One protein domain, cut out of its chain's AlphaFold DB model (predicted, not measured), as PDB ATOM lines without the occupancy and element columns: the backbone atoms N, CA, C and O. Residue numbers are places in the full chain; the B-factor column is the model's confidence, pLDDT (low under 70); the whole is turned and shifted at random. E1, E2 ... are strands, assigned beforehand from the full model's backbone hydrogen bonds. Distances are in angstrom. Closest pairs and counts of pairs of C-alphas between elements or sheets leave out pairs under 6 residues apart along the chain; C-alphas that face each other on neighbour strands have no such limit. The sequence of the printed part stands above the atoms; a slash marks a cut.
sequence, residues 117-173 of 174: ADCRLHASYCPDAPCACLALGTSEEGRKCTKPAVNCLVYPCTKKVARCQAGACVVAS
ATOM      1  N   ALA A 117     -21.768 -50.068 -12.193       95.75
ATOM      2  CA  ALA A 117     -21.030 -49.995 -10.935       95.75
ATOM      3  C   ALA A 117     -19.872 -48.983 -10.967       95.75
ATOM      4  O   ALA A 117     -19.434 -48.526  -9.912       95.75
ATOM      5  N   ASP A 118     -19.409 -48.596 -12.157       95.00
ATOM      6  CA  ASP A 118     -18.370 -47.576 -12.329       95.00
ATOM      7  C   ASP A 118     -18.933 -46.153 -12.218       95.00
ATOM      8  O   ASP A 118     -18.177 -45.180 -12.220       95.00
ATOM      9  N   CYS A 119     -20.255 -46.019 -12.092       95.38
ATOM     10  CA  CYS A 119     -20.944 -44.745 -12.050       95.38
ATOM     11  C   CYS A 119     -21.585 -44.486 -10.688       95.38
ATOM     12  O   CYS A 119     -22.154 -45.368 -10.045       95.38
ATOM     13  N   ARG A 120     -21.569 -43.221 -10.269       95.50
ATOM     14  CA  ARG A 120     -22.296 -42.755  -9.088       95.50
ATOM     15  C   ARG A 120     -23.052 -41.470  -9.374       95.50
ATOM     16  O   ARG A 120     -22.697 -40.698 -10.261       95.50
ATOM     17  N   LEU A 121     -24.083 -41.221  -8.576       95.88
ATOM     18  CA  LEU A 121     -24.794 -39.953  -8.599       95.88
ATOM     19  C   LEU A 121     -24.132 -38.941  -7.663       95.88
ATOM     20  O   LEU A 121     -23.715 -39.275  -6.553       95.88
ATOM     21  N   HIS A 122     -24.071 -37.690  -8.102       95.50
ATOM     22  CA  HIS A 122     -23.608 -36.555  -7.320       95.50
ATOM     23  C   HIS A 122     -24.652 -35.437  -7.373       95.50
ATOM     24  O   HIS A 122     -25.010 -34.950  -8.446       95.50
ATOM     25  N   ALA A 123     -25.151 -35.034  -6.205       95.50
ATOM     26  CA  ALA A 123     -26.069 -33.911  -6.083       95.50
ATOM     27  C   ALA A 123     -25.283 -32.598  -6.030       95.50
ATOM     28  O   ALA A 123     -24.508 -32.377  -5.100       95.50
ATOM     29  N   SER A 124     -25.505 -31.729  -7.014       94.19
ATOM     30  CA  SER A 124     -24.916 -30.395  -7.044       94.19
ATOM     31  C   SER A 124     -25.794 -29.400  -6.295       94.19
ATOM     32  O   SER A 124     -26.979 -29.230  -6.589       94.19
ATOM     33  N   TYR A 125     -25.159 -28.684  -5.374       94.88
ATOM     34  CA  TYR A 125     -25.708 -27.510  -4.694       94.88
ATOM     35  C   TYR A 125     -24.975 -26.235  -5.118       94.88
ATOM     36  O   TYR A 125     -25.136 -25.188  -4.498       94.88
ATOM     37  N   CYS A 126     -24.141 -26.306  -6.156       95.50
ATOM     38  CA  CYS A 126     -23.392 -25.152  -6.624       95.50
ATOM     39  C   CYS A 126     -24.281 -24.233  -7.470       95.50
ATOM     40  O   CYS A 126     -25.125 -24.726  -8.220       95.50
ATOM     41  N   PRO A 127     -24.102 -22.905  -7.404       93.44
ATOM     42  CA  PRO A 127     -24.955 -21.968  -8.135       93.44
ATOM     43  C   PRO A 127     -24.754 -21.993  -9.657       93.44
ATOM     44  O   PRO A 127     -25.606 -21.483 -10.375       93.44
ATOM     45  N   ASP A 128     -23.664 -22.578 -10.163       90.75
ATOM     46  CA  ASP A 128     -23.436 -22.812 -11.597       90.75
ATOM     47  C   ASP A 128     -24.163 -24.057 -12.139       90.75
ATOM     48  O   ASP A 128     -24.348 -24.181 -13.347       90.75
ATOM     49  N   ALA A 129     -24.613 -24.956 -11.258       91.38
ATOM     50  CA  ALA A 129     -25.454 -26.106 -11.590       91.38
ATOM     51  C   ALA A 129     -26.427 -26.400 -10.428       91.38
ATOM     52  O   ALA A 129     -26.290 -27.422  -9.743       91.38
ATOM     53  N   PRO A 130     -27.369 -25.483 -10.141       94.12
ATOM     54  CA  PRO A 130     -28.154 -25.525  -8.916       94.12
ATOM     55  C   PRO A 130     -29.144 -26.690  -8.929       94.12
ATOM     56  O   PRO A 130     -29.927 -26.847  -9.863       94.12
ATOM     57  N   CYS A 131     -29.124 -27.496  -7.865       95.50
ATOM     58  CA  CYS A 131     -30.038 -28.622  -7.663       95.50
ATOM     59  C   CYS A 131     -30.036 -29.651  -8.801       95.50
ATOM     60  O   CYS A 131     -31.053 -30.285  -9.082       95.50
ATOM     61  N   ALA A 132     -28.883 -29.836  -9.445       95.62
ATOM     62  CA  ALA A 132     -28.702 -30.826 -10.493       95.62
ATOM     63  C   ALA A 132     -28.298 -32.186  -9.909       95.62
ATOM     64  O   ALA A 132     -27.546 -32.269  -8.936       95.62
ATOM     65  N   CYS A 133     -28.766 -33.262 -10.539       97.00
ATOM     66  CA  CYS A 133     -28.217 -34.593 -10.330       97.00
ATOM     67  C   CYS A 133     -27.261 -34.911 -11.473       97.00
ATOM     68  O   CYS A 133     -27.676 -34.901 -12.631       97.00
ATOM     69  N   LEU A 134     -26.000 -35.174 -11.150       95.31
ATOM     70  CA  LEU A 134     -24.953 -35.492 -12.114       95.31
ATOM     71  C   LEU A 134     -24.575 -36.967 -11.974       95.31
ATOM     72  O   LEU A 134     -24.526 -37.481 -10.858       95.31
ATOM     73  N   ALA A 135     -24.299 -37.641 -13.088       95.56
ATOM     74  CA  ALA A 135     -23.705 -38.972 -13.086       95.56
ATOM     75  C   ALA A 135     -22.209 -38.826 -13.368       95.56
ATOM     76  O   ALA A 135     -21.830 -38.293 -14.408       95.56
ATOM     77  N   LEU A 136     -21.386 -39.256 -12.419       93.88
ATOM     78  CA  LEU A 136     -19.930 -39.138 -12.448       93.88
ATOM     79  C   LEU A 136     -19.306 -40.530 -12.317       93.88
ATOM     80  O   LEU A 136     -19.957 -41.452 -11.809       93.88
ATOM     81  N   GLY A 137     -18.044 -40.674 -12.715       92.62
ATOM     82  CA  GLY A 137     -17.284 -41.893 -12.423       92.62
ATOM     83  C   GLY A 137     -17.074 -42.074 -10.914       92.62
ATOM     84  O   GLY A 137     -17.022 -41.096 -10.165       92.62
ATOM     85  N   THR A 138     -16.917 -43.305 -10.430       91.06
ATOM     86  CA  THR A 138     -16.703 -43.583  -8.993       91.06
ATOM     87  C   THR A 138     -15.478 -42.880  -8.410       91.06
ATOM     88  O   THR A 138     -15.533 -42.473  -7.250       91.06
ATOM     89  N   SER A 139     -14.426 -42.661  -9.203       82.75
ATOM     90  CA  SER A 139     -13.202 -41.948  -8.797       82.75
ATOM     91  C   SER A 139     -13.207 -40.442  -9.087       82.75
ATOM     92  O   SER A 139     -12.285 -39.740  -8.684       82.75
ATOM     93  N   GLU A 140     -14.213 -39.922  -9.792       85.75
ATOM     94  CA  GLU A 140     -14.275 -38.502 -10.157       85.75
ATOM     95  C   GLU A 140     -14.785 -37.684  -8.972       85.75
ATOM     96  O   GLU A 140     -15.914 -37.887  -8.563       85.75
ATOM     97  N   GLU A 141     -14.020 -36.761  -8.394       83.50
ATOM     98  CA  GLU A 141     -14.522 -35.931  -7.287       83.50
ATOM     99  C   GLU A 141     -15.621 -34.969  -7.777       83.50
ATOM    100  O   GLU A 141     -15.517 -34.373  -8.851       83.50
ATOM    101  N   GLY A 142     -16.676 -34.783  -6.979       77.38
ATOM    102  CA  GLY A 142     -17.709 -33.795  -7.290       77.38
ATOM    103  C   GLY A 142     -17.130 -32.380  -7.394       77.38
ATOM    104  O   GLY A 142     -16.213 -32.010  -6.654       77.38
ATOM    105  N   ARG A 143     -17.665 -31.563  -8.308       81.69
ATOM    106  CA  ARG A 143     -17.227 -30.170  -8.469       81.69
ATOM    107  C   ARG A 143     -17.367 -29.415  -7.142       81.69
ATOM    108  O   ARG A 143     -18.440 -29.376  -6.548       81.69
ATOM    109  N   LYS A 144     -16.295 -28.740  -6.719       88.44
ATOM    110  CA  LYS A 144     -16.334 -27.805  -5.586       88.44
ATOM    111  C   LYS A 144     -16.997 -26.498  -6.016       88.44
ATOM    112  O   LYS A 144     -16.624 -25.924  -7.038       88.44
ATOM    113  N   CYS A 145     -17.948 -26.014  -5.224       91.00
ATOM    114  CA  CYS A 145     -18.607 -24.747  -5.505       91.00
ATOM    115  C   CYS A 145     -17.627 -23.582  -5.313       91.00
ATOM    116  O   CYS A 145     -16.935 -23.503  -4.300       91.00
ATOM    117  N   THR A 146     -17.588 -22.660  -6.273       91.69
ATOM    118  CA  THR A 146     -16.781 -21.425  -6.193       91.69
ATOM    119  C   THR A 146     -17.511 -20.286  -5.478       91.69
ATOM    120  O   THR A 146     -16.931 -19.244  -5.191       91.69
ATOM    121  N   LYS A 147     -18.799 -20.488  -5.193       92.94
ATOM    122  CA  LYS A 147     -19.710 -19.560  -4.523       92.94
ATOM    123  C   LYS A 147     -20.542 -20.331  -3.488       92.94
ATOM    124  O   LYS A 147     -20.592 -21.563  -3.572       92.94
ATOM    125  N   PRO A 148     -21.193 -19.638  -2.533       95.31
ATOM    126  CA  PRO A 148     -22.036 -20.281  -1.530       95.31
ATOM    127  C   PRO A 148     -23.081 -21.207  -2.157       95.31
ATOM    128  O   PRO A 148     -23.674 -20.880  -3.187       95.31
ATOM    129  N   ALA A 149     -23.271 -22.371  -1.537       93.69
ATOM    130  CA  ALA A 149     -24.203 -23.378  -2.011       93.69
ATOM    131  C   ALA A 149     -25.657 -22.891  -1.918       93.69
ATOM    132  O   ALA A 149     -26.027 -22.150  -1.003       93.69
ATOM    133  N   VAL A 150     -26.483 -23.337  -2.859       96.38
ATOM    134  CA  VAL A 150     -27.929 -23.113  -2.842       96.38
ATOM    135  C   VAL A 150     -28.625 -24.174  -1.990       96.38
ATOM    136  O   VAL A 150     -28.148 -25.301  -1.858       96.38
ATOM    137  N   ASN A 151     -29.794 -23.832  -1.448       96.12
ATOM    138  CA  ASN A 151     -30.645 -24.786  -0.743       96.12
ATOM    139  C   ASN A 151     -31.670 -25.385  -1.707       96.12
ATOM    140  O   ASN A 151     -32.524 -24.674  -2.235       96.12
ATOM    141  N   CYS A 152     -31.596 -26.696  -1.920       96.06
ATOM    142  CA  CYS A 152     -32.576 -27.426  -2.718       96.06
ATOM    143  C   CYS A 152     -33.709 -27.931  -1.830       96.06
ATOM    144  O   CYS A 152     -33.454 -28.502  -0.772       96.06
ATOM    145  N   LEU A 153     -34.952 -27.771  -2.288       96.44
ATOM    146  CA  LEU A 153     -36.128 -28.241  -1.552       96.44
ATOM    147  C   LEU A 153     -36.167 -29.773  -1.428       96.44
ATOM    148  O   LEU A 153     -36.624 -30.311  -0.424       96.44
ATOM    149  N   VAL A 154     -35.679 -30.473  -2.452       96.38
ATOM    150  CA  VAL A 154     -35.607 -31.937  -2.516       96.38
ATOM    151  C   VAL A 154     -34.191 -32.335  -2.911       96.38
ATOM    152  O   VAL A 154     -33.535 -31.624  -3.676       96.38
ATOM    153  N   TYR A 155     -33.717 -33.478  -2.410       96.00
ATOM    154  CA  TYR A 155     -32.435 -34.039  -2.826       96.00
ATOM    155  C   TYR A 155     -32.435 -34.280  -4.352       96.00
ATOM    156  O   TYR A 155     -33.254 -35.075  -4.829       96.00
ATOM    157  N   PRO A 156     -31.537 -33.638  -5.129       96.19
ATOM    158  CA  PRO A 156     -31.578 -33.651  -6.598       96.19
ATOM    159  C   PRO A 156     -31.586 -35.040  -7.239       96.19
ATOM    160  O   PRO A 156     -32.177 -35.247  -8.299       96.19
ATOM    161  N   CYS A 157     -30.929 -36.004  -6.592       97.31
ATOM    162  CA  CYS A 157     -30.780 -37.366  -7.097       97.31
ATOM    163  C   CYS A 157     -31.832 -38.349  -6.562       97.31
ATOM    164  O   CYS A 157     -31.690 -39.560  -6.710       97.31
ATOM    165  N   THR A 158     -32.907 -37.849  -5.948       97.25
ATOM    166  CA  THR A 158     -34.011 -38.688  -5.465       97.25
ATOM    167  C   THR A 158     -34.605 -39.515  -6.608       97.25
ATOM    168  O   THR A 158     -34.947 -38.969  -7.654       97.25
ATOM    169  N   LYS A 159     -34.744 -40.833  -6.391       96.31
ATOM    170  CA  LYS A 159     -35.327 -41.798  -7.351       96.31
ATOM    171  C   LYS A 159     -34.655 -41.782  -8.730       96.31
ATOM    172  O   LYS A 159     -35.321 -41.963  -9.741       96.31
ATOM    173  N   LYS A 160     -33.343 -41.570  -8.767       97.25
ATOM    174  CA  LYS A 160     -32.513 -41.700  -9.968       97.25
ATOM    175  C   LYS A 160     -31.439 -42.750  -9.720       97.25
ATOM    176  O   LYS A 160     -31.095 -43.028  -8.571       97.25
ATOM    177  N   VAL A 161     -30.891 -43.299 -10.797       97.00
ATOM    178  CA  VAL A 161     -29.722 -44.188 -10.770       97.00
ATOM    179  C   VAL A 161     -28.676 -43.693 -11.760       97.00
ATOM    180  O   VAL A 161     -29.009 -43.025 -12.740       97.00
ATOM    181  N   ALA A 162     -27.408 -43.992 -11.493       97.00
ATOM    182  CA  ALA A 162     -26.355 -43.810 -12.481       97.00
ATOM    183  C   ALA A 162     -26.251 -45.091 -13.317       97.00
ATOM    184  O   ALA A 162     -26.322 -46.189 -12.764       97.00
ATOM    185  N   ARG A 163     -26.117 -44.956 -14.635       97.25
ATOM    186  CA  ARG A 163     -25.925 -46.079 -15.560       97.25
ATOM    187  C   ARG A 163     -24.731 -45.808 -16.451       97.25
ATOM    188  O   ARG A 163     -24.484 -44.653 -16.803       97.25
ATOM    189  N   CYS A 164     -24.028 -46.860 -16.837       96.62
ATOM    190  CA  CYS A 164     -23.019 -46.764 -17.868       96.62
ATOM    191  C   CYS A 164     -23.664 -46.957 -19.236       96.62
ATOM    192  O   CYS A 164     -24.129 -48.045 -19.575       96.62
ATOM    193  N   GLN A 165     -23.681 -45.897 -20.038       96.31
ATOM    194  CA  GLN A 165     -24.233 -45.929 -21.381       96.31
ATOM    195  C   GLN A 165     -23.174 -45.479 -22.380       96.31
ATOM    196  O   GLN A 165     -22.714 -44.341 -22.340       96.31
ATOM    197  N   ALA A 166     -22.788 -46.390 -23.276       93.31
ATOM    198  CA  ALA A 166     -21.784 -46.141 -24.314       93.31
ATOM    199  C   ALA A 166     -20.462 -45.555 -23.765       93.31
ATOM    200  O   ALA A 166     -19.874 -44.656 -24.360       93.31
ATOM    201  N   GLY A 167     -20.013 -46.052 -22.607       92.06
ATOM    202  CA  GLY A 167     -18.781 -45.597 -21.964       92.06
ATOM    203  C   GLY A 167     -18.893 -44.259 -21.228       92.06
ATOM    204  O   GLY A 167     -17.867 -43.703 -20.843       92.06
ATOM    205  N   ALA A 168     -20.104 -43.734 -21.022       93.81
ATOM    206  CA  ALA A 168     -20.362 -42.526 -20.245       93.81
ATOM    207  C   ALA A 168     -21.359 -42.791 -19.108       93.81
ATOM    208  O   ALA A 168     -22.360 -43.486 -19.287       93.81
ATOM    209  N   CYS A 169     -21.109 -42.196 -17.943       95.69
ATOM    210  CA  CYS A 169     -22.065 -42.221 -16.844       95.69
ATOM    211  C   CYS A 169     -23.230 -41.274 -17.139       95.69
ATOM    212  O   CYS A 169     -23.038 -40.078 -17.351       95.69
ATOM    213  N   VAL A 170     -24.449 -41.809 -17.127       96.62
ATOM    214  CA  VAL A 170     -25.686 -41.061 -17.367       96.62
ATOM    215  C   VAL A 170     -26.647 -41.207 -16.193       96.62
ATOM    216  O   VAL A 170     -26.660 -42.219 -15.492       96.62
ATOM    217  N   VAL A 171     -27.465 -40.179 -15.968       97.50
ATOM    218  CA  VAL A 171     -28.554 -40.226 -14.987       97.50
ATOM    219  C   VAL A 171     -29.765 -40.871 -15.646       97.50
ATOM    220  O   VAL A 171     -30.276 -40.352 -16.635       97.50
ATOM    221  N   ALA A 172     -30.253 -41.962 -15.072       95.44
ATOM    222  CA  ALA A 172     -31.421 -42.686 -15.550       95.44
ATOM    223  C   ALA A 172     -32.505 -42.774 -14.468       95.44
ATOM    224  O   ALA A 172     -32.259 -42.552 -13.275       95.44
ATOM    225  N   SER A 173     -33.718 -43.110 -14.898       90.31
ATOM    226  CA  SER A 173     -34.759 -43.594 -13.992       90.31
ATOM    227  C   SER A 173     -34.403 -45.014 -13.515       90.31
ATOM    228  O   SER A 173     -33.757 -45.741 -14.273       90.31
TER     229      SER A 173
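This is residues 117 to 173 of the 174 residues of an uncharacterized protein of Myxococcales bacterium 68-20 (UniProt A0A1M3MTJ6). With little regular structure, this is a pair of two-stranded hairpins, E1-E2 and E3-E4, packed together toward one end, while the long loop of residues 138 to 160 swings in a wide arc round E1-E2 to join them. The 57 printed residues hold four strands, E1 to E4, and no named helix; the class is all strand, with 22 residues in named elements. Each sheet, E1 - E2 and E3 - E4, is antiparallel. The whole is compact, radius of gyration of the C-alphas 11.6 A, and only just elongated, spanning 33 by 22 by 14 A.

Look first at the hairpin of E1, residues 119 to 124, and E2, residues 132 to 137: N 120 and O 136 are within hydrogen-bond range at 2.8 A. In the hairpin of E3, residues 161 to 165, and E4, residues 168 to 172, find N 163 and O 170 at 2.9 A. Between hairpins, the closest C-alphas of E2 and E4 are Ala 135 and Val 170, 5.2 A apart; those of E1 and E3 are Arg 120 and Ala 162, 5.4 A.

Find C-alpha 119 at (-20.944, -44.745, -12.050); E1 runs 15.7 A from there, and E2 16.0 A. E3 measures 12.1 A; E4, 12.0 A, ends at C-alpha 172, (-31.421, -42.686, -15.550).

The farthest C-alphas, Pro 148 and Ala 166, are 34.5 A apart. The link E2 to E3 is long; the printed part has no cut, and no printed residue is under 70 in pLDDT.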